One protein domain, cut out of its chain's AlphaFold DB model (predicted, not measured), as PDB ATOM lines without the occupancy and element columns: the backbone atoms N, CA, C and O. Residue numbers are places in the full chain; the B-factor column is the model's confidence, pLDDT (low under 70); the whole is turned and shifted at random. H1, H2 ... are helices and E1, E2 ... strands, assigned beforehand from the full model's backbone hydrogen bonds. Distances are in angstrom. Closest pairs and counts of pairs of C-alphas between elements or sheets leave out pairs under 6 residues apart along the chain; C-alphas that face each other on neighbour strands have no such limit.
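This is residues 13 to 156 of the 202 residues of an uncharacterized protein of Theileria orientalis (UniProt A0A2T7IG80). One strongly twisted antiparallel sheet bends back on itself at E4 and E5, and edge strand E1 comes round near E3, leaving a ring of E1, E2, E4, E5 and E3 that is not closed by strand pairing. E6, E7 and E8 continue the sheet from the other side of E5, and helix H2 packs on E6 and E7. The printed part has 144 residues, with eight named strands, E1 to E8, followed by H1 and H2; the sheet is branched at E5, and the class is mixed, helices and strands. It is compact and rounded, with a radius of gyration of the C-alphas of 14.3 A and spans of 42 by 38 by 30 A.

E1, residues 13 to 16, forms a hairpin with E2, residues 19 to 25; N 14 and O 21 are 2.8 A apart. On the other side of E2 is E4, residues 62 to 69, antiparallel, with N 20 and O 68 at 2.8 A. E4 bends by 65 degrees at residue 65, and E5, residues 83 to 94, by 109 degrees at residue 86. E5 has E4 (N 62 and O 86, 2.8 A) and E3, residues 49 to 55 (N 51 and O 91, 2.9 A), on one side. The closest C-alphas of E1 and E3 are those of Tyr 16 and Leu 53, 6.8 A. On the other side of E5 is E6, residues 97 to 107, with N 90 and O 102 at 2.8 A. E7, residues 111 to 120, follows (N 103 and O 115, 2.9 A), then E8, residues 123 to 126 (N 118 and O 125, 2.8 A). E4 to E8 form a meander, each strand the antiparallel neighbour of the one before. H2, residues 142 to 155, is on the sheet at a height of 8.8 A, over E6; the closest C-alphas are those of Leu 99 and Val 152, 6.0 A. On the local plane it stands at 33 degrees to E6, only just slantwise to the strands. H1, residues 129 to 132, is not on the sheet and only just touches H2, with 3 pairs of C-alphas within 8 A, the closest Phe 132 and Asn 144, 5.6 A. Every O i to N i+4 pair of H2 is within hydrogen-bond range; H1 is too short for one.

E1 begins at C-alpha 13 (-6.976, -26.092, 2.549). E5 spans 25.0 A, E6 30.7 A and E7 29.5 A. H2, 19.9 A long, ends at C-alpha 155 (-19.231, -32.159, -23.304).

The C-alphas of Glu 28 and Leu 154 are farthest apart, 42.0 A. The printed part has no cut. The links E2 to E3 and E4 to E5 are long. Residues 26 to 37, 56 to 58, 107 to 110 and 129 to 136 have pLDDT under 70.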
ATOM      1  N   SER A  13      -6.872 -25.684   3.954       76.12
ATOM      2  CA  SER A  13      -6.976 -26.092   2.549       76.12
ATOM      3  C   SER A  13      -6.961 -27.615   2.414       76.12
ATOM      4  O   SER A  13      -5.978 -28.294   2.724       76.12
ATOM      5  N   ILE A  14      -8.036 -28.170   1.862       75.94
ATOM      6  CA  ILE A  14      -8.169 -29.604   1.606       75.94
ATOM      7  C   ILE A  14      -7.773 -29.903   0.171       75.94
ATOM      8  O   ILE A  14      -8.389 -29.402  -0.764       75.94
ATOM      9  N   ASN A  15      -6.785 -30.773  -0.007       78.06
ATOM     10  CA  ASN A  15      -6.235 -31.100  -1.317       78.06
ATOM     11  C   ASN A  15      -6.480 -32.570  -1.671       78.06
ATOM     12  O   ASN A  15      -6.099 -33.475  -0.924       78.06
ATOM     13  N   TYR A  16      -7.058 -32.820  -2.846       78.06
ATOM     14  CA  TYR A  16      -7.161 -34.158  -3.421       78.06
ATOM     15  C   TYR A  16      -7.046 -34.114  -4.943       78.06
ATOM     16  O   TYR A  16      -7.857 -33.492  -5.631       78.06
ATOM     17  N   ARG A  17      -6.062 -34.846  -5.481       80.38
ATOM     18  CA  ARG A  17      -5.697 -34.804  -6.906       80.38
ATOM     19  C   ARG A  17      -5.431 -33.356  -7.329       80.38
ATOM     20  O   ARG A  17      -4.525 -32.736  -6.793       80.38
ATOM     21  N   THR A  18      -6.203 -32.841  -8.278       78.81
ATOM     22  CA  THR A  18      -6.111 -31.466  -8.769       78.81
ATOM     23  C   THR A  18      -7.112 -30.530  -8.097       78.81
ATOM     24  O   THR A  18      -7.190 -29.384  -8.507       78.81
ATOM     25  N   VAL A  19      -7.895 -30.984  -7.114       78.31
ATOM     26  CA  VAL A  19      -8.898 -30.155  -6.433       78.31
ATOM     27  C   VAL A  19      -8.337 -29.668  -5.104       78.31
ATOM     28  O   VAL A  19      -7.946 -30.487  -4.268       78.31
ATOM     29  N   THR A  20      -8.390 -28.360  -4.887       83.12
ATOM     30  CA  THR A  20      -8.169 -27.729  -3.585       83.12
ATOM     31  C   THR A  20      -9.453 -27.042  -3.139       83.12
ATOM     32  O   THR A  20     -10.052 -26.285  -3.905       83.12
ATOM     33  N   LEU A  21      -9.895 -27.314  -1.913       82.00
ATOM     34  CA  LEU A  21     -10.946 -26.553  -1.244       82.00
ATOM     35  C   LEU A  21     -10.325 -25.707  -0.148       82.00
ATOM     36  O   LEU A  21      -9.816 -26.257   0.827       82.00
ATOM     37  N   ASP A  22     -10.440 -24.396  -0.278       81.50
ATOM     38  CA  ASP A  22     -10.123 -23.476   0.802       81.50
ATOM     39  C   ASP A  22     -11.353 -23.324   1.692       81.50
ATOM     40  O   ASP A  22     -12.447 -23.002   1.209       81.50
ATOM     41  N   VAL A  23     -11.195 -23.605   2.986       74.62
ATOM     42  CA  VAL A  23     -12.323 -23.748   3.907       74.62
ATOM     43  C   VAL A  23     -12.156 -22.990   5.218       74.62
ATOM     44  O   VAL A  23     -11.054 -22.716   5.693       74.62
ATOM     45  N   ASN A  24     -13.309 -22.715   5.827       77.75
ATOM     46  CA  ASN A  24     -13.471 -22.165   7.167       77.75
ATOM     47  C   ASN A  24     -14.415 -23.072   7.977       77.75
ATOM     48  O   ASN A  24     -15.640 -22.945   7.847       77.75
ATOM     49  N   PRO A  25     -13.879 -24.031   8.757       70.12
ATOM     50  CA  PRO A  25     -14.678 -24.927   9.591       70.12
ATOM     51  C   PRO A  25     -15.462 -24.173  10.674       70.12
ATOM     52  O   PRO A  25     -14.990 -23.178  11.216       70.12
ATOM     53  N   SER A  26     -16.658 -24.661  11.015       69.19
ATOM     54  CA  SER A  26     -17.515 -24.045  12.046       69.19
ATOM     55  C   SER A  26     -17.089 -24.317  13.487       69.19
ATOM     56  O   SER A  26     -17.552 -23.638  14.404       69.19
ATOM     57  N   SER A  27     -16.235 -25.317  13.696       63.66
ATOM     58  CA  SER A  27     -15.704 -25.689  15.000       63.66
ATOM     59  C   SER A  27     -14.175 -25.635  14.964       63.66
ATOM     60  O   SER A  27     -13.548 -25.927  13.946       63.66
ATOM     61  N   GLU A  28     -13.548 -25.285  16.089       53.34
ATOM     62  CA  GLU A  28     -12.083 -25.259  16.225       53.34
ATOM     63  C   GLU A  28     -11.437 -26.660  16.125       53.34
ATOM     64  O   GLU A  28     -10.210 -26.782  16.129       53.34
ATOM     65  N   ARG A  29     -12.229 -27.742  16.032       49.78
ATOM     66  CA  ARG A  29     -11.724 -29.123  16.036       49.78
ATOM     67  C   ARG A  29     -11.343 -29.585  14.632       49.78
ATOM     68  O   ARG A  29     -12.044 -30.359  13.987       49.78
ATOM     69  N   ARG A  30     -10.139 -29.173  14.232       53.72
ATOM     70  CA  ARG A  30      -9.408 -29.513  12.990       53.72
ATOM     71  C   ARG A  30      -9.149 -31.015  12.764       53.72
ATOM     72  O   ARG A  30      -8.678 -31.419  11.712       53.72
ATOM     73  N   GLU A  31      -9.434 -31.852  13.755       52.06
ATOM     74  CA  GLU A  31      -8.925 -33.227  13.866       52.06
ATOM     75  C   GLU A  31      -9.779 -34.272  13.123       52.06
ATOM     76  O   GLU A  31      -9.337 -35.402  12.940       52.06
ATOM     77  N   ASN A  32     -10.990 -33.907  12.677       51.41
ATOM     78  CA  ASN A  32     -11.965 -34.841  12.077       51.41
ATOM     79  C   ASN A  32     -12.310 -34.522  10.612       51.41
ATOM     80  O   ASN A  32     -13.356 -34.937  10.112       51.41
ATOM     81  N   VAL A  33     -11.448 -33.770   9.928       58.47
ATOM     82  CA  VAL A  33     -11.597 -33.418   8.513       58.47
ATOM     83  C   VAL A  33     -11.111 -34.589   7.659       58.47
ATOM     84  O   VAL A  33      -9.922 -34.728   7.374       58.47
ATOM     85  N   ALA A  34     -12.011 -35.492   7.284       54.56
ATOM     86  CA  ALA A  34     -11.607 -36.649   6.499       54.56
ATOM     87  C   ALA A  34     -11.439 -36.286   5.015       54.56
ATOM     88  O   ALA A  34     -12.415 -36.076   4.294       54.56
ATOM     89  N   VAL A  35     -10.189 -36.330   4.544       59.81
ATOM     90  CA  VAL A  35      -9.858 -36.617   3.142       59.81
ATOM     91  C   VAL A  35      -9.976 -38.122   2.951       59.81
ATOM     92  O   VAL A  35      -9.050 -38.881   3.264       59.81
ATOM     93  N   VAL A  36     -11.116 -38.594   2.453       58.06
ATOM     94  CA  VAL A  36     -11.284 -40.027   2.204       58.06
ATOM     95  C   VAL A  36     -10.580 -40.369   0.893       58.06
ATOM     96  O   VAL A  36     -11.123 -40.237  -0.199       58.06
ATOM     97  N   LYS A  37      -9.346 -40.871   1.002       60.94
ATOM     98  CA  LYS A  37      -8.539 -41.354  -0.139       60.94
ATOM     99  C   LYS A  37      -9.113 -42.617  -0.807       60.94
ATOM    100  O   LYS A  37      -8.565 -43.094  -1.799       60.94
ATOM    101  N   LYS A  38     -10.190 -43.189  -0.255       70.88
ATOM    102  CA  LYS A  38     -10.872 -44.384  -0.762       70.88
ATOM    103  C   LYS A  38     -12.105 -43.989  -1.574       70.88
ATOM    104  O   LYS A  38     -12.841 -43.081  -1.201       70.88
ATOM    105  N   ARG A  39     -12.334 -44.708  -2.672       80.06
ATOM    106  CA  ARG A  39     -13.548 -44.580  -3.482       80.06
ATOM    107  C   ARG A  39     -14.785 -44.884  -2.630       80.06
ATOM    108  O   ARG A  39     -14.829 -45.922  -1.971       80.06
ATOM    109  N   ASP A  40     -15.773 -44.001  -2.691       83.94
ATOM    110  CA  ASP A  40     -17.123 -44.245  -2.190       83.94
ATOM    111  C   ASP A  40     -17.963 -44.846  -3.323       83.94
ATOM    112  O   ASP A  40     -18.130 -44.239  -4.378       83.94
ATOM    113  N   GLU A  41     -18.466 -46.061  -3.132       82.69
ATOM    114  CA  GLU A  41     -19.264 -46.766  -4.146       82.69
ATOM    115  C   GLU A  41     -20.770 -46.509  -3.994       82.69
ATOM    116  O   GLU A  41     -21.582 -46.972  -4.796       82.69
ATOM    117  N   THR A  42     -21.161 -45.744  -2.974       84.75
ATOM    118  CA  THR A  42     -22.559 -45.489  -2.641       84.75
ATOM    119  C   THR A  42     -23.186 -44.503  -3.617       84.75
ATOM    120  O   THR A  42     -22.747 -43.354  -3.747       84.75
ATOM    121  N   GLY A  43     -24.270 -44.936  -4.264       82.38
ATOM    122  CA  GLY A  43     -25.103 -44.071  -5.103       82.38
ATOM    123  C   GLY A  43     -24.449 -43.635  -6.416       82.38
ATOM    124  O   GLY A  43     -24.896 -42.661  -7.011       82.38
ATOM    125  N   VAL A  44     -23.393 -44.320  -6.874       87.75
ATOM    126  CA  VAL A  44     -22.691 -44.022  -8.133       87.75
ATOM    127  C   VAL A  44     -22.501 -45.293  -8.966       87.75
ATOM    128  O   VAL A  44     -22.284 -46.378  -8.432       87.75
ATOM    129  N   SER A  45     -22.593 -45.176 -10.295       89.50
ATOM    130  CA  SER A  45     -22.298 -46.287 -11.208       89.50
ATOM    131  C   SER A  45     -20.828 -46.713 -11.123       89.50
ATOM    132  O   SER A  45     -19.934 -45.890 -10.922       89.50
ATOM    133  N   ARG A  46     -20.554 -48.004 -11.364       88.12
ATOM    134  CA  ARG A  46     -19.191 -48.563 -11.343       88.12
ATOM    135  C   ARG A  46     -18.249 -47.947 -12.382       88.12
ATOM    136  O   ARG A  46     -17.042 -48.045 -12.186       88.12
ATOM    137  N   ALA A  47     -18.786 -47.328 -13.434       89.69
ATOM    138  CA  ALA A  47     -18.013 -46.648 -14.475       89.69
ATOM    139  C   ALA A  47     -17.305 -45.373 -13.977       89.69
ATOM    140  O   ALA A  47     -16.302 -44.965 -14.554       89.69
ATOM    141  N   PHE A  48     -17.794 -44.773 -12.888       92.75
ATOM    142  CA  PHE A  48     -17.291 -43.506 -12.361       92.75
ATOM    143  C   PHE A  48     -16.710 -43.670 -10.960       92.75
ATOM    144  O   PHE A  48     -17.082 -44.567 -10.200       92.75
ATOM    145  N   ASN A  49     -15.798 -42.780 -10.586       91.50
ATOM    146  CA  ASN A  49     -15.225 -42.742  -9.247       91.50
ATOM    147  C   ASN A  49     -15.807 -41.570  -8.463       91.50
ATOM    148  O   ASN A  49     -15.657 -40.425  -8.878       91.50
ATOM    149  N   LYS A  50     -16.433 -41.857  -7.321       92.19
ATOM    150  CA  LYS A  50     -16.844 -40.858  -6.331       92.19
ATOM    151  C   LYS A  50     -15.847 -40.873  -5.176       92.19
ATOM    152  O   LYS A  50     -15.478 -41.941  -4.686       92.19
ATOM    153  N   TYR A  51     -15.433 -39.692  -4.735       88.44
ATOM    154  CA  TYR A  51     -14.592 -39.513  -3.552       88.44
ATOM    155  C   TYR A  51     -15.210 -38.475  -2.627       88.44
ATOM    156  O   TYR A  51     -15.728 -37.459  -3.098       88.44
ATOM    157  N   VAL A  52     -15.129 -38.724  -1.321       87.00
ATOM    158  CA  VAL A  52     -15.457 -37.728  -0.298       87.00
ATOM    159  C   VAL A  52     -14.225 -36.851  -0.116       87.00
ATOM    160  O   VAL A  52     -13.185 -37.315   0.355       87.00
ATOM    161  N   LEU A  53     -14.334 -35.603  -0.559       80.88
ATOM    162  CA  LEU A  53     -13.267 -34.617  -0.462       80.88
ATOM    163  C   LEU A  53     -13.190 -34.042   0.950       80.88
ATOM    164  O   LEU A  53     -12.103 -33.907   1.499       80.88
ATOM    165  N   PHE A  54     -14.352 -33.773   1.537       80.31
ATOM    166  CA  PHE A  54     -14.502 -33.386   2.930       80.31
ATOM    167  C   PHE A  54     -15.815 -33.946   3.462       80.31
ATOM    168  O   PHE A  54     -16.828 -33.911   2.767       80.31
ATOM    169  N   GLY A  55     -15.803 -34.410   4.702       72.69
ATOM    170  CA  GLY A  55     -16.991 -34.764   5.467       72.69
ATOM    171  C   GLY A  55     -16.601 -34.934   6.928       72.69
ATOM    172  O   GLY A  55     -15.451 -35.271   7.227       72.69
ATOM    173  N   THR A  56     -17.538 -34.683   7.837       67.94
ATOM    174  CA  THR A  56     -17.323 -34.885   9.274       67.94
ATOM    175  C   THR A  56     -18.304 -35.925   9.806       67.94
ATOM    176  O   THR A  56     -19.490 -35.908   9.483       67.94
ATOM    177  N   GLU A  57     -17.835 -36.821  10.676       65.88
ATOM    178  CA  GLU A  57     -18.697 -37.841  11.302       65.88
ATOM    179  C   GLU A  57     -19.778 -37.229  12.210       65.88
ATOM    180  O   GLU A  57     -20.793 -37.855  12.505       65.88
ATOM    181  N   LYS A  58     -19.565 -35.985  12.653       66.31
ATOM    182  CA  LYS A  58     -20.434 -35.263  13.588       66.31
ATOM    183  C   LYS A  58     -21.441 -34.338  12.907       66.31
ATOM    184  O   LYS A  58     -22.156 -33.632  13.612       66.31
ATOM    185  N   ASN A  59     -21.515 -34.341  11.572       71.81
ATOM    186  CA  ASN A  59     -22.305 -33.377  10.802       71.81
ATOM    187  C   ASN A  59     -22.003 -31.927  11.237       71.81
ATOM    188  O   ASN A  59     -22.905 -31.134  11.486       71.81
ATOM    189  N   GLU A  60     -20.727 -31.589  11.381       78.56
ATOM    190  CA  GLU A  60     -20.276 -30.209  11.539       78.56
ATOM    191  C   GLU A  60     -20.200 -29.544  10.164       78.56
ATOM    192  O   GLU A  60     -19.766 -30.166   9.190       78.56
ATOM    193  N   TYR A  61     -20.625 -28.281  10.090       83.62
ATOM    194  CA  TYR A  61     -20.590 -27.528   8.843       83.62
ATOM    195  C   TYR A  61     -19.255 -26.797   8.652       83.62
ATOM    196  O   TYR A  61     -18.505 -26.554   9.600       83.62
ATOM    197  N   PHE A  62     -18.973 -26.401   7.421       82.44
ATOM    198  CA  PHE A  62     -17.858 -25.555   7.023       82.44
ATOM    199  C   PHE A  62     -18.302 -24.606   5.910       82.44
ATOM    200  O   PHE A  62     -19.286 -24.850   5.205       82.44
ATOM    201  N   ASN A  63     -17.575 -23.507   5.758       86.44
ATOM    202  CA  ASN A  63     -17.724 -22.616   4.616       86.44
ATOM    203  C   ASN A  63     -16.594 -22.892   3.623       86.44
ATOM    204  O   ASN A  63     -15.466 -23.158   4.028       86.44
ATOM    205  N   VAL A  64     -16.899 -22.821   2.333       87.38
ATOM    206  CA  VAL A  64     -15.947 -22.898   1.224       87.38
ATOM    207  C   VAL A  64     -15.696 -21.472   0.752       87.38
ATOM    208  O   VAL A  64     -16.609 -20.824   0.237       87.38
ATOM    209  N   SER A  65     -14.478 -20.976   0.955       85.50
ATOM    210  CA  SER A  65     -14.055 -19.643   0.511       85.50
ATOM    211  C   SER A  65     -13.490 -19.654  -0.904       85.50
ATOM    212  O   SER A  65     -13.489 -18.617  -1.559       85.50
ATOM    213  N   SER A  66     -13.004 -20.800  -1.378       87.44
ATOM    214  CA  SER A  66     -12.552 -20.966  -2.756       87.44
ATOM    215  C   SER A  66     -12.537 -22.448  -3.147       87.44
ATOM    216  O   SER A  66     -12.383 -23.336  -2.303       87.44
ATOM    217  N   VAL A  67     -12.697 -22.715  -4.442       89.56
ATOM    218  CA  VAL A  67     -12.437 -24.025  -5.045       89.56
ATOM    219  C   VAL A  67     -11.430 -23.813  -6.165       89.56
ATOM    220  O   VAL A  67     -11.679 -23.018  -7.071       89.56
ATOM    221  N   VAL A  68     -10.305 -24.519  -6.119       87.44
ATOM    222  CA  VAL A  68      -9.225 -24.422  -7.109       87.44
ATOM    223  C   VAL A  68      -9.051 -25.767  -7.806       87.44
ATOM    224  O   VAL A  68      -9.083 -26.823  -7.177       87.44
ATOM    225  N   MET A  69      -8.891 -25.723  -9.125       84.56
ATOM    226  CA  MET A  69      -8.638 -26.861 -10.002       84.56
ATOM    227  C   MET A  69      -7.271 -26.696 -10.671       84.56
ATOM    228  O   MET A  69      -7.126 -25.965 -11.649       84.56
ATOM    229  N   GLY A  70      -6.259 -27.394 -10.160       82.75
ATOM    230  CA  GLY A  70      -4.869 -27.183 -10.549       82.75
ATOM    231  C   GLY A  70      -4.415 -25.796 -10.104       82.75
ATOM    232  O   GLY A  70      -4.228 -25.569  -8.915       82.75
ATOM    233  N   GLU A  71      -4.276 -24.878 -11.057       82.31
ATOM    234  CA  GLU A  71      -3.883 -23.482 -10.811       82.31
ATOM    235  C   GLU A  71      -5.039 -22.491 -11.051       82.31
ATOM    236  O   GLU A  71      -4.899 -21.296 -10.796       82.31
ATOM    237  N   GLU A  72      -6.191 -22.964 -11.540       85.69
ATOM    238  CA  GLU A  72      -7.326 -22.116 -11.914       85.69
ATOM    239  C   GLU A  72      -8.428 -22.172 -10.848       85.69
ATOM    240  O   GLU A  72      -8.811 -23.245 -10.375       85.69
ATOM    241  N   LYS A  73      -8.989 -21.015 -10.480       88.31
ATOM    242  CA  LYS A  73     -10.174 -20.963  -9.617       88.31
ATOM    243  C   LYS A  73     -11.409 -21.453 -10.369       88.31
ATOM    244  O   LYS A  73     -11.605 -21.145 -11.542       88.31
ATOM    245  N   VAL A  74     -12.279 -22.168  -9.669       90.50
ATOM    246  CA  VAL A  74     -13.587 -22.572 -10.180       90.50
ATOM    247  C   VAL A  74     -14.513 -21.366 -10.208       90.50
ATOM    248  O   VAL A  74     -14.880 -20.820  -9.163       90.50
ATOM    249  N   LEU A  75     -14.915 -20.983 -11.418       91.50
ATOM    250  CA  LEU A  75     -15.885 -19.925 -11.658       91.50
ATOM    251  C   LEU A  75     -17.240 -20.520 -12.039       91.50
ATOM    252  O   LEU A  75     -17.331 -21.358 -12.937       91.50
ATOM    253  N   VAL A  76     -18.297 -20.051 -11.381       91.25
ATOM    254  CA  VAL A  76     -19.691 -20.350 -11.718       91.25
ATOM    255  C   VAL A  76     -20.368 -19.046 -12.101       91.25
ATOM    256  O   VAL A  76     -20.435 -18.116 -11.301       91.25
ATOM    257  N   SER A  77     -20.837 -18.955 -13.348       88.00
ATOM    258  CA  SER A  77     -21.412 -17.718 -13.903       88.00
ATOM    259  C   SER A  77     -20.485 -16.497 -13.741       88.00
ATOM    260  O   SER A  77     -20.939 -15.396 -13.438       88.00
ATOM    261  N   GLY A  78     -19.174 -16.702 -13.913       87.31
ATOM    262  CA  GLY A  78     -18.148 -15.658 -13.799       87.31
ATOM    263  C   GLY A  78     -17.772 -15.255 -12.368       87.31
ATOM    264  O   GLY A  78     -16.987 -14.326 -12.195       87.31
ATOM    265  N   GLN A  79     -18.309 -15.928 -11.346       90.44
ATOM    266  CA  GLN A  79     -18.007 -15.660  -9.939       90.44
ATOM    267  C   GLN A  79     -17.286 -16.840  -9.295       90.44
ATOM    268  O   GLN A  79     -17.575 -17.992  -9.608       90.44
ATOM    269  N   GLU A  80     -16.364 -16.558  -8.374       90.75
ATOM    270  CA  GLU A  80     -15.698 -17.602  -7.595       90.75
ATOM    271  C   GLU A  80     -16.721 -18.415  -6.798       90.75
ATOM    272  O   GLU A  80     -17.612 -17.864  -6.140       90.75
ATOM    273  N   LEU A  81     -16.593 -19.740  -6.860       91.56
ATOM    274  CA  LEU A  81     -17.482 -20.636  -6.139       91.56
ATOM    275  C   LEU A  81     -17.224 -20.548  -4.630       91.56
ATOM    276  O   LEU A  81     -16.279 -21.138  -4.110       91.56
ATOM    277  N   THR A  82     -18.114 -19.841  -3.938       91.00
ATOM    278  CA  THR A  82     -18.137 -19.715  -2.477       91.00
ATOM    279  C   THR A  82     -19.434 -20.291  -1.922       91.00
ATOM    280  O   THR A  82     -20.506 -20.128  -2.511       91.00
ATOM    281  N   LEU A  83     -19.353 -21.021  -0.809       91.00
ATOM    282  CA  LEU A  83     -20.490 -21.753  -0.242       91.00
ATOM    283  C   LEU A  83     -20.473 -21.673   1.281       91.00
ATOM    284  O   LEU A  83     -19.421 -21.783   1.897       91.00
ATOM    285  N   ASN A  84     -21.647 -21.542   1.896       88.69
ATOM    286  CA  ASN A  84     -21.787 -21.481   3.351       88.69
ATOM    287  C   ASN A  84     -22.586 -22.671   3.876       88.69
ATOM    288  O   ASN A  84     -23.492 -23.146   3.189       88.69
ATOM    289  N   TYR A  85     -22.297 -23.091   5.107       86.81
ATOM    290  CA  TYR A  85     -23.012 -24.172   5.799       86.81
ATOM    291  C   TYR A  85     -22.989 -25.512   5.046       86.81
ATOM    292  O   TYR A  85     -23.975 -26.248   5.023       86.81
ATOM    293  N   VAL A  86     -21.864 -25.821   4.402       87.94
ATOM    294  CA  VAL A  86     -21.623 -27.103   3.732       87.94
ATOM    295  C   VAL A  86     -21.295 -28.155   4.785       87.94
ATOM    296  O   VAL A  86     -20.590 -27.862   5.738       87.94
ATOM    297  N   TYR A  87     -21.788 -29.377   4.624       86.19
ATOM    298  CA  TYR A  87     -21.519 -30.493   5.538       86.19
ATOM    299  C   TYR A  87     -20.576 -31.519   4.909       86.19
ATOM    300  O   TYR A  87     -19.728 -32.082   5.599       86.19
ATOM    301  N   ASP A  88     -20.663 -31.703   3.585       87.56
ATOM    302  CA  ASP A  88     -19.779 -32.597   2.835       87.56
ATOM    303  C   ASP A  88     -19.506 -32.052   1.441       87.56
ATOM    304  O   ASP A  88     -20.355 -31.394   0.835       87.56
ATOM    305  N   ALA A  89     -18.341 -32.405   0.914       90.38
ATOM    306  CA  ALA A  89     -17.951 -32.187  -0.465       90.38
ATOM    307  C   ALA A  89     -17.593 -33.526  -1.117       90.38
ATOM    308  O   ALA A  89     -16.792 -34.300  -0.591       90.38
ATOM    309  N   TYR A  90     -18.151 -33.781  -2.296       91.12
ATOM    310  CA  TYR A  90     -17.890 -34.961  -3.112       91.12
ATOM    311  C   TYR A  90     -17.333 -34.551  -4.467       91.12
ATOM    312  O   TYR A  90     -17.709 -33.522  -5.027       91.12
ATOM    313  N   THR A  91     -16.484 -35.399  -5.033       92.50
ATOM    314  CA  THR A  91     -15.970 -35.227  -6.394       92.50
ATOM    315  C   THR A  91     -16.197 -36.492  -7.208       92.50
ATOM    316  O   THR A  91     -16.035 -37.604  -6.697       92.50
ATOM    317  N   TYR A  92     -16.575 -36.318  -8.472       93.56
ATOM    318  CA  TYR A  92     -16.898 -37.397  -9.400       93.56
ATOM    319  C   TYR A  92     -15.978 -37.355 -10.613       93.56
ATOM    320  O   TYR A  92     -15.795 -36.301 -11.228       93.56
ATOM    321  N   TRP A  93     -15.419 -38.512 -10.958       92.69
ATOM    322  CA  TRP A  93     -14.318 -38.624 -11.906       92.69
ATOM    323  C   TRP A  93     -14.507 -39.772 -12.890       92.69
ATOM    324  O   TRP A  93     -15.063 -40.817 -12.541       92.69
ATOM    325  N   ILE A  94     -13.906 -39.613 -14.068       91.38
ATOM    326  CA  ILE A  94     -13.556 -40.706 -14.974       91.38
ATOM    327  C   ILE A  94     -12.047 -40.672 -15.242       91.38
ATOM    328  O   ILE A  94     -11.494 -39.668 -15.690       91.38
ATOM    329  N   GLY A  95     -11.341 -41.752 -14.897       87.31
ATOM    330  CA  GLY A  95      -9.873 -41.726 -14.842       87.31
ATOM    331  C   GLY A  95      -9.367 -40.557 -13.980       87.31
ATOM    332  O   GLY A  95      -9.729 -40.451 -12.809       87.31
ATOM    333  N   ASP A  96      -8.570 -39.668 -14.581       85.56
ATOM    334  CA  ASP A  96      -8.027 -38.458 -13.938       85.56
ATOM    335  C   ASP A  96      -8.811 -37.178 -14.262       85.56
ATOM    336  O   ASP A  96      -8.405 -36.080 -13.888       85.56
ATOM    337  N   GLN A  97      -9.931 -37.299 -14.970       88.06
ATOM    338  CA  GLN A  97     -10.772 -36.169 -15.324       88.06
ATOM    339  C   GLN A  97     -11.884 -35.993 -14.296       88.06
ATOM    340  O   GLN A  97     -12.716 -36.884 -14.116       88.06
ATOM    341  N   ILE A  98     -11.923 -34.824 -13.654       91.31
ATOM    342  CA  ILE A  98     -13.078 -34.426 -12.855       91.31
ATOM    343  C   ILE A  98     -14.228 -34.030 -13.776       91.31
ATOM    344  O   ILE A  98     -14.030 -33.310 -14.761       91.31
ATOM    345  N   LEU A  99     -15.422 -34.498 -13.434       93.38
ATOM    346  CA  LEU A  99     -16.658 -34.188 -14.142       93.38
ATOM    347  C   LEU A  99     -17.540 -33.269 -13.292       93.38
ATOM    348  O   LEU A  99     -18.000 -32.227 -13.754       93.38
ATOM    349  N   VAL A 100     -17.760 -33.643 -12.030       94.25
ATOM    350  CA  VAL A 100     -18.722 -32.971 -11.148       94.25
ATOM    351  C   VAL A 100     -18.145 -32.812  -9.746       94.25
ATOM    352  O   VAL A 100     -17.488 -33.720  -9.230       94.25
ATOM    353  N   ILE A 101     -18.438 -31.677  -9.115       94.38
ATOM    354  CA  ILE A 101     -18.265 -31.446  -7.677       94.38
ATOM    355  C   ILE A 101     -19.662 -31.311  -7.076       94.38
ATOM    356  O   ILE A 101     -20.510 -30.623  -7.640       94.38
ATOM    357  N   ALA A 102     -19.923 -31.972  -5.953       93.94
ATOM    358  CA  ALA A 102     -21.192 -31.847  -5.249       93.94
ATOM    359  C   ALA A 102     -20.983 -31.481  -3.789       93.94
ATOM    360  O   ALA A 102     -20.031 -31.931  -3.161       93.94
ATOM    361  N   PHE A 103     -21.917 -30.713  -3.244       92.56
ATOM    362  CA  PHE A 103     -21.899 -30.280  -1.856       92.56
ATOM    363  C   PHE A 103     -23.200 -30.690  -1.178       92.56
ATOM    364  O   PHE A 103     -24.281 -30.421  -1.708       92.56
ATOM    365  N   ARG A 104     -23.087 -31.351  -0.021       91.00
ATOM    366  CA  ARG A 104     -24.221 -31.671   0.853       91.00
ATOM    367  C   ARG A 104     -24.408 -30.555   1.858       91.00
ATOM    368  O   ARG A 104     -23.450 -30.057   2.445       91.00
ATOM    369  N   TYR A 105     -25.661 -30.249   2.112       88.75
ATOM    370  CA  TYR A 105     -26.096 -29.316   3.122       88.75
ATOM    371  C   TYR A 105     -27.201 -29.954   3.953       88.75
ATOM    372  O   TYR A 105     -27.964 -30.793   3.462       88.75
ATOM    373  N   TYR A 106     -27.316 -29.541   5.207       82.62
ATOM    374  CA  TYR A 106     -28.384 -30.019   6.069       82.62
ATOM    375  C   TYR A 106     -29.671 -29.222   5.839       82.62
ATOM    376  O   TYR A 106     -29.666 -27.990   5.825       82.62
ATOM    377  N   TYR A 107     -30.782 -29.933   5.670       67.56
ATOM    378  CA  TYR A 107     -32.132 -29.384   5.629       67.56
ATOM    379  C   TYR A 107     -32.899 -29.838   6.878       67.56
ATOM    380  O   TYR A 107     -32.643 -30.910   7.424       67.56
ATOM    381  N   SER A 108     -33.844 -29.026   7.356       64.12
ATOM    382  CA  SER A 108     -34.626 -29.319   8.568       64.12
ATOM    383  C   SER A 108     -35.178 -30.760   8.596       64.12
ATOM    384  O   SER A 108     -35.631 -31.275   7.574       64.12
ATOM    385  N   GLY A 109     -35.156 -31.408   9.771       61.31
ATOM    386  CA  GLY A 109     -35.776 -32.726   9.987       61.31
ATOM    387  C   GLY A 109     -34.971 -33.953   9.529       61.31
ATOM    388  O   GLY A 109     -35.582 -34.960   9.195       61.31
ATOM    389  N   ALA A 110     -33.631 -33.890   9.529       64.31
ATOM    390  CA  ALA A 110     -32.710 -34.956   9.084       64.31
ATOM    391  C   ALA A 110     -32.644 -35.198   7.567       64.31
ATOM    392  O   ALA A 110     -31.958 -36.114   7.109       64.31
ATOM    393  N   SER A 111     -33.279 -34.337   6.776       74.81
ATOM    394  CA  SER A 111     -33.125 -34.336   5.324       74.81
ATOM    395  C   SER A 111     -31.827 -33.637   4.923       74.81
ATOM    396  O   SER A 111     -31.378 -32.690   5.561       74.81
ATOM    397  N   SER A 112     -31.199 -34.085   3.844       85.06
ATOM    398  CA  SER A 112     -30.052 -33.394   3.248       85.06
ATOM    399  C   SER A 112     -30.456 -32.817   1.906       85.06
ATOM    400  O   SER A 112     -31.191 -33.476   1.170       85.06
ATOM    401  N   TYR A 113     -29.947 -31.627   1.580       87.56
ATOM    402  CA  TYR A 113     -30.012 -31.107   0.223       87.56
ATOM    403  C   TYR A 113     -28.640 -31.089  -0.442       87.56
ATOM    404  O   TYR A 113     -27.616 -30.963   0.229       87.56
ATOM    405  N   TYR A 114     -28.612 -31.236  -1.763       90.12
ATOM    406  CA  TYR A 114     -27.370 -31.313  -2.529       90.12
ATOM    407  C   TYR A 114     -27.331 -30.252  -3.623       90.12
ATOM    408  O   TYR A 114     -28.341 -29.945  -4.251       90.12
ATOM    409  N   LYS A 115     -26.149 -29.697  -3.880       92.38
ATOM    410  CA  LYS A 115     -25.891 -28.892  -5.078       92.38
ATOM    411  C   LYS A 115     -24.769 -29.532  -5.870       92.38
ATOM    412  O   LYS A 115     -23.732 -29.851  -5.296       92.38
ATOM    413  N   TYR A 116     -24.982 -29.698  -7.169       93.50
ATOM    414  CA  TYR A 116     -24.000 -30.254  -8.095       93.50
ATOM    415  C   TYR A 116     -23.503 -29.140  -9.010       93.50
ATOM    416  O   TYR A 116     -24.284 -28.321  -9.490       93.50
ATOM    417  N   TYR A 117     -22.205 -29.133  -9.267       94.44
ATOM    418  CA  TYR A 117     -21.533 -28.225 -10.181       94.44
ATOM    419  C   TYR A 117     -20.836 -29.081 -11.223       94.44
ATOM    420  O   TYR A 117     -19.985 -29.906 -10.883       94.44
ATOM    421  N   ARG A 118     -21.235 -28.930 -12.485       93.19
ATOM    422  CA  ARG A 118     -20.655 -29.658 -13.608       93.19
ATOM    423  C   ARG A 118     -19.637 -28.812 -14.344       93.19
ATOM    424  O   ARG A 118     -19.805 -27.600 -14.479       93.19
ATOM    425  N   ARG A 119     -18.609 -29.477 -14.849       90.62
ATOM    426  CA  ARG A 119     -17.599 -28.854 -15.692       90.62
ATOM    427  C   ARG A 119     -18.158 -28.532 -17.080       90.62
ATOM    428  O   ARG A 119     -18.836 -29.363 -17.680       90.62
ATOM    429  N   LEU A 120     -17.824 -27.355 -17.597       87.56
ATOM    430  CA  LEU A 120     -18.144 -26.899 -18.947       87.56
ATOM    431  C   LEU A 120     -16.897 -26.236 -19.558       87.56
ATOM    432  O   LEU A 120     -16.706 -25.023 -19.501       87.56
ATOM    433  N   GLY A 121     -15.995 -27.052 -20.103       81.62
ATOM    434  CA  GLY A 121     -14.687 -26.604 -20.573       81.62
ATOM    435  C   GLY A 121     -13.802 -26.115 -19.422       81.62
ATOM    436  O   GLY A 121     -13.354 -26.915 -18.587       81.62
ATOM    437  N   LYS A 122     -13.518 -24.805 -19.413       77.06
ATOM    438  CA  LYS A 122     -12.786 -24.116 -18.335       77.06
ATOM    439  C   LYS A 122     -13.702 -23.576 -17.232       77.06
ATOM    440  O   LYS A 122     -13.240 -23.375 -16.116       77.06
ATOM    441  N   ASP A 123     -14.986 -23.392 -17.530       85.69
ATOM    442  CA  ASP A 123     -15.972 -22.876 -16.585       85.69
ATOM    443  C   ASP A 123     -16.721 -24.008 -15.877       85.69
ATOM    444  O   ASP A 123     -16.631 -25.189 -16.236       85.69
ATOM    445  N   TRP A 124     -17.491 -23.640 -14.855       92.69
ATOM    446  CA  TRP A 124     -18.390 -24.539 -14.146       92.69
ATOM    447  C   TRP A 124     -19.816 -23.995 -14.152       92.69
ATOM    448  O   TRP A 124     -20.059 -22.791 -14.076       92.69
ATOM    449  N   LYS A 125     -20.788 -24.903 -14.221       92.50
ATOM    450  CA  LYS A 125     -22.215 -24.576 -14.172       92.50
ATOM    451  C   LYS A 125     -22.870 -25.323 -13.019       92.50
ATOM    452  O   LYS A 125     -22.663 -26.527 -12.866       92.50
ATOM    453  N   GLN A 126     -23.688 -24.633 -12.227       92.56
ATOM    454  CA  GLN A 126     -24.563 -25.313 -11.275       92.56
ATOM    455  C   GLN A 126     -25.612 -26.127 -12.046       92.56
ATOM    456  O   GLN A 126     -26.238 -25.629 -12.979       92.56
ATOM    457  N   VAL A 127     -25.800 -27.382 -11.658       90.19
ATOM    458  CA  VAL A 127     -26.869 -28.230 -12.186       90.19
ATOM    459  C   VAL A 127     -28.195 -27.724 -11.628       90.19
ATOM    460  O   VAL A 127     -28.348 -27.556 -10.415       90.19
ATOM    461  N   GLU A 128     -29.146 -27.457 -12.515       81.81
ATOM    462  CA  GLU A 128     -30.473 -26.971 -12.148       81.81
ATOM    463  C   GLU A 128     -31.438 -28.147 -11.966       81.81
ATOM    464  O   GLU A 128     -31.405 -29.118 -12.723       81.81
ATOM    465  N   GLY A 129     -32.308 -28.060 -10.953       63.09
ATOM    466  CA  GLY A 129     -33.128 -29.188 -10.492       63.09
ATOM    467  C   GLY A 129     -34.038 -29.800 -11.562       63.09
ATOM    468  O   GLY A 129     -34.307 -30.990 -11.529       63.09
ATOM    469  N   GLN A 130     -34.461 -29.050 -12.581       64.56
ATOM    470  CA  GLN A 130     -35.312 -29.623 -13.632       64.56
ATOM    471  C   GLN A 130     -34.558 -30.540 -14.604       64.56
ATOM    472  O   GLN A 130     -35.187 -31.390 -15.228       64.56
ATOM    473  N   GLU A 131     -33.232 -30.398 -14.739       66.69
ATOM    474  CA  GLU A 131     -32.458 -31.214 -15.684       66.69
ATOM    475  C   GLU A 131     -32.364 -32.683 -15.213       66.69
ATOM    476  O   GLU A 131     -32.333 -33.591 -16.044       66.69
ATOM    477  N   PHE A 132     -32.339 -32.937 -13.892       69.75
ATOM    478  CA  PHE A 132     -32.013 -34.263 -13.341       69.75
ATOM    479  C   PHE A 132     -32.747 -34.648 -12.039       69.75
ATOM    480  O   PHE A 132     -32.473 -35.713 -11.479       69.75
ATOM    481  N   GLU A 133     -33.686 -33.846 -11.537       66.12
ATOM    482  CA  GLU A 133     -34.324 -34.057 -10.232       66.12
ATOM    483  C   GLU A 133     -35.842 -34.279 -10.330       66.12
ATOM    484  O   GLU A 133     -36.523 -33.705 -11.175       66.12
ATOM    485  N   GLN A 134     -36.387 -35.109  -9.432       53.31
ATOM    486  CA  GLN A 134     -37.839 -35.303  -9.269       53.31
ATOM    487  C   GLN A 134     -38.347 -34.998  -7.847       53.31
ATOM    488  O   GLN A 134     -39.555 -34.900  -7.658       53.31
ATOM    489  N   ASN A 135     -37.472 -34.870  -6.838       61.06
ATOM    490  CA  ASN A 135     -37.859 -34.891  -5.418       61.06
ATOM    491  C   ASN A 135     -37.566 -33.597  -4.625       61.06
ATOM    492  O   ASN A 135     -37.891 -33.559  -3.440       61.06
ATOM    493  N   GLY A 136     -36.995 -32.551  -5.237       62.88
ATOM    494  CA  GLY A 136     -36.865 -31.204  -4.656       62.88
ATOM    495  C   GLY A 136     -35.684 -30.980  -3.701       62.88
ATOM    496  O   GLY A 136     -35.517 -29.868  -3.200       62.88
ATOM    497  N   TYR A 137     -34.876 -32.009  -3.415       74.12
ATOM    498  CA  TYR A 137     -33.802 -31.961  -2.411       74.12
ATOM    499  C   TYR A 137     -32.390 -31.963  -3.006       74.12
ATOM    500  O   TYR A 137     -31.425 -32.241  -2.301       74.12
ATOM    501  N   GLY A 138     -32.183 -31.731  -4.293       78.56
ATOM    502  CA  GLY A 138     -30.837 -31.807  -4.869       78.56
ATOM    503  C   GLY A 138     -30.376 -33.225  -5.188       78.56
ATOM    504  O   GLY A 138     -29.658 -33.433  -6.157       78.56
ATOM    505  N   HIS A 139     -30.711 -34.208  -4.346       85.69
ATOM    506  CA  HIS A 139     -30.066 -35.519  -4.377       85.69
ATOM    507  C   HIS A 139     -30.462 -36.334  -5.612       85.69
ATOM    508  O   HIS A 139     -31.583 -36.841  -5.720       85.69
ATOM    509  N   LEU A 140     -29.499 -36.515  -6.516       87.69
ATOM    510  CA  LEU A 140     -29.693 -37.289  -7.734       87.69
ATOM    511  C   LEU A 140     -29.727 -38.788  -7.425       87.69
ATOM    512  O   LEU A 140     -28.874 -39.314  -6.707       87.69
ATOM    513  N   THR A 141     -30.691 -39.501  -8.013       88.12
ATOM    514  CA  THR A 141     -30.673 -40.971  -8.031       88.12
ATOM    515  C   THR A 141     -29.422 -41.465  -8.758       88.12
ATOM    516  O   THR A 141     -28.864 -40.752  -9.594       88.12
ATOM    517  N   THR A 142     -29.002 -42.712  -8.516       89.38
ATOM    518  CA  THR A 142     -27.869 -43.314  -9.244       89.38
ATOM    519  C   THR A 142     -28.039 -43.195 -10.763       89.38
ATOM    520  O   THR A 142     -27.073 -42.929 -11.476       89.38
ATOM    521  N   GLU A 143     -29.267 -43.355 -11.265       89.25
ATOM    522  CA  GLU A 143     -29.589 -43.214 -12.686       89.25
ATOM    523  C   GLU A 143     -29.376 -41.777 -13.182       89.25
ATOM    524  O   GLU A 143     -28.660 -41.565 -14.160       89.25
ATOM    525  N   ASN A 144     -29.944 -40.781 -12.496       89.94
ATOM    526  CA  ASN A 144     -29.845 -39.383 -12.920       89.94
ATOM    527  C   ASN A 144     -28.431 -38.822 -12.749       89.94
ATOM    528  O   ASN A 144     -27.958 -38.088 -13.613       89.94
ATOM    529  N   LEU A 145     -27.713 -39.239 -11.703       91.69
ATOM    530  CA  LEU A 145     -26.295 -38.936 -11.558       91.69
ATOM    531  C   LEU A 145     -25.482 -39.553 -12.703       91.69
ATOM    532  O   LEU A 145     -24.615 -38.891 -13.259       91.69
ATOM    533  N   THR A 146     -25.777 -40.791 -13.105       92.25
ATOM    534  CA  THR A 146     -25.095 -41.429 -14.244       92.25
ATOM    535  C   THR A 146     -25.366 -40.677 -15.550       92.25
ATOM    536  O   THR A 146     -24.436 -40.453 -16.321       92.25
ATOM    537  N   LYS A 147     -26.608 -40.229 -15.786       92.12
ATOM    538  CA  LYS A 147     -26.953 -39.384 -16.945       92.12
ATOM    539  C   LYS A 147     -26.161 -38.078 -16.949       92.12
ATOM    540  O   LYS A 147     -25.583 -37.737 -17.977       92.12
ATOM    541  N   LEU A 148     -26.090 -37.393 -15.804       92.50
ATOM    542  CA  LEU A 148     -25.295 -36.176 -15.647       92.50
ATOM    543  C   LEU A 148     -23.815 -36.436 -15.960       92.50
ATOM    544  O   LEU A 148     -23.225 -35.708 -16.746       92.50
ATOM    545  N   LEU A 149     -23.217 -37.479 -15.382       93.81
ATOM    546  CA  LEU A 149     -21.793 -37.773 -15.581       93.81
ATOM    547  C   LEU A 149     -21.470 -38.106 -17.044       93.81
ATOM    548  O   LEU A 149     -20.504 -37.569 -17.576       93.81
ATOM    549  N   ASN A 150     -22.315 -38.897 -17.712       93.25
ATOM    550  CA  ASN A 150     -22.170 -39.187 -19.142       93.25
ATOM    551  C   ASN A 150     -22.280 -37.920 -20.006       93.25
ATOM    552  O   ASN A 150     -21.514 -37.751 -20.953       93.25
ATOM    553  N   LEU A 151     -23.226 -37.025 -19.693       92.56
ATOM    554  CA  LEU A 151     -23.371 -35.752 -20.404       92.56
ATOM    555  C   LEU A 151     -22.101 -34.907 -20.267       92.56
ATOM    556  O   LEU A 151     -21.585 -34.402 -21.257       92.56
ATOM    557  N   VAL A 152     -21.576 -34.788 -19.047       93.69
ATOM    558  CA  VAL A 152     -20.381 -33.981 -18.781       93.69
ATOM    559  C   VAL A 152     -19.142 -34.584 -19.436       93.69
ATOM    560  O   VAL A 152     -18.315 -33.839 -19.953       93.69
ATOM    561  N   GLU A 153     -19.003 -35.910 -19.449       93.12
ATOM    562  CA  GLU A 153     -17.934 -36.588 -20.189       93.12
ATOM    563  C   GLU A 153     -18.001 -36.262 -21.687       93.12
ATOM    564  O   GLU A 153     -16.986 -35.907 -22.286       93.12
ATOM    565  N   LEU A 154     -19.200 -36.310 -22.276       91.50
ATOM    566  CA  LEU A 154     -19.420 -36.000 -23.688       91.50
ATOM    567  C   LEU A 154     -19.116 -34.531 -24.026       91.50
ATOM    568  O   LEU A 154     -18.541 -34.249 -25.074       91.50
ATOM    569  N   GLU A 155     -19.491 -33.600 -23.148       90.81
ATOM    570  CA  GLU A 155     -19.231 -32.159 -23.304       90.81
ATOM    571  C   GLU A 155     -17.762 -31.782 -23.070       90.81
ATOM    572  O   GLU A 155     -17.308 -30.729 -23.517       90.81
ATOM    573  N   ASN A 156     -17.007 -32.633 -22.373       87.94
ATOM    574  CA  ASN A 156     -15.613 -32.397 -22.018       87.94
ATOM    575  C   ASN A 156     -14.740 -33.575 -22.482       87.94
ATOM    576  O   ASN A 156     -14.127 -34.239 -21.645       87.94
TER     577      ASN A 156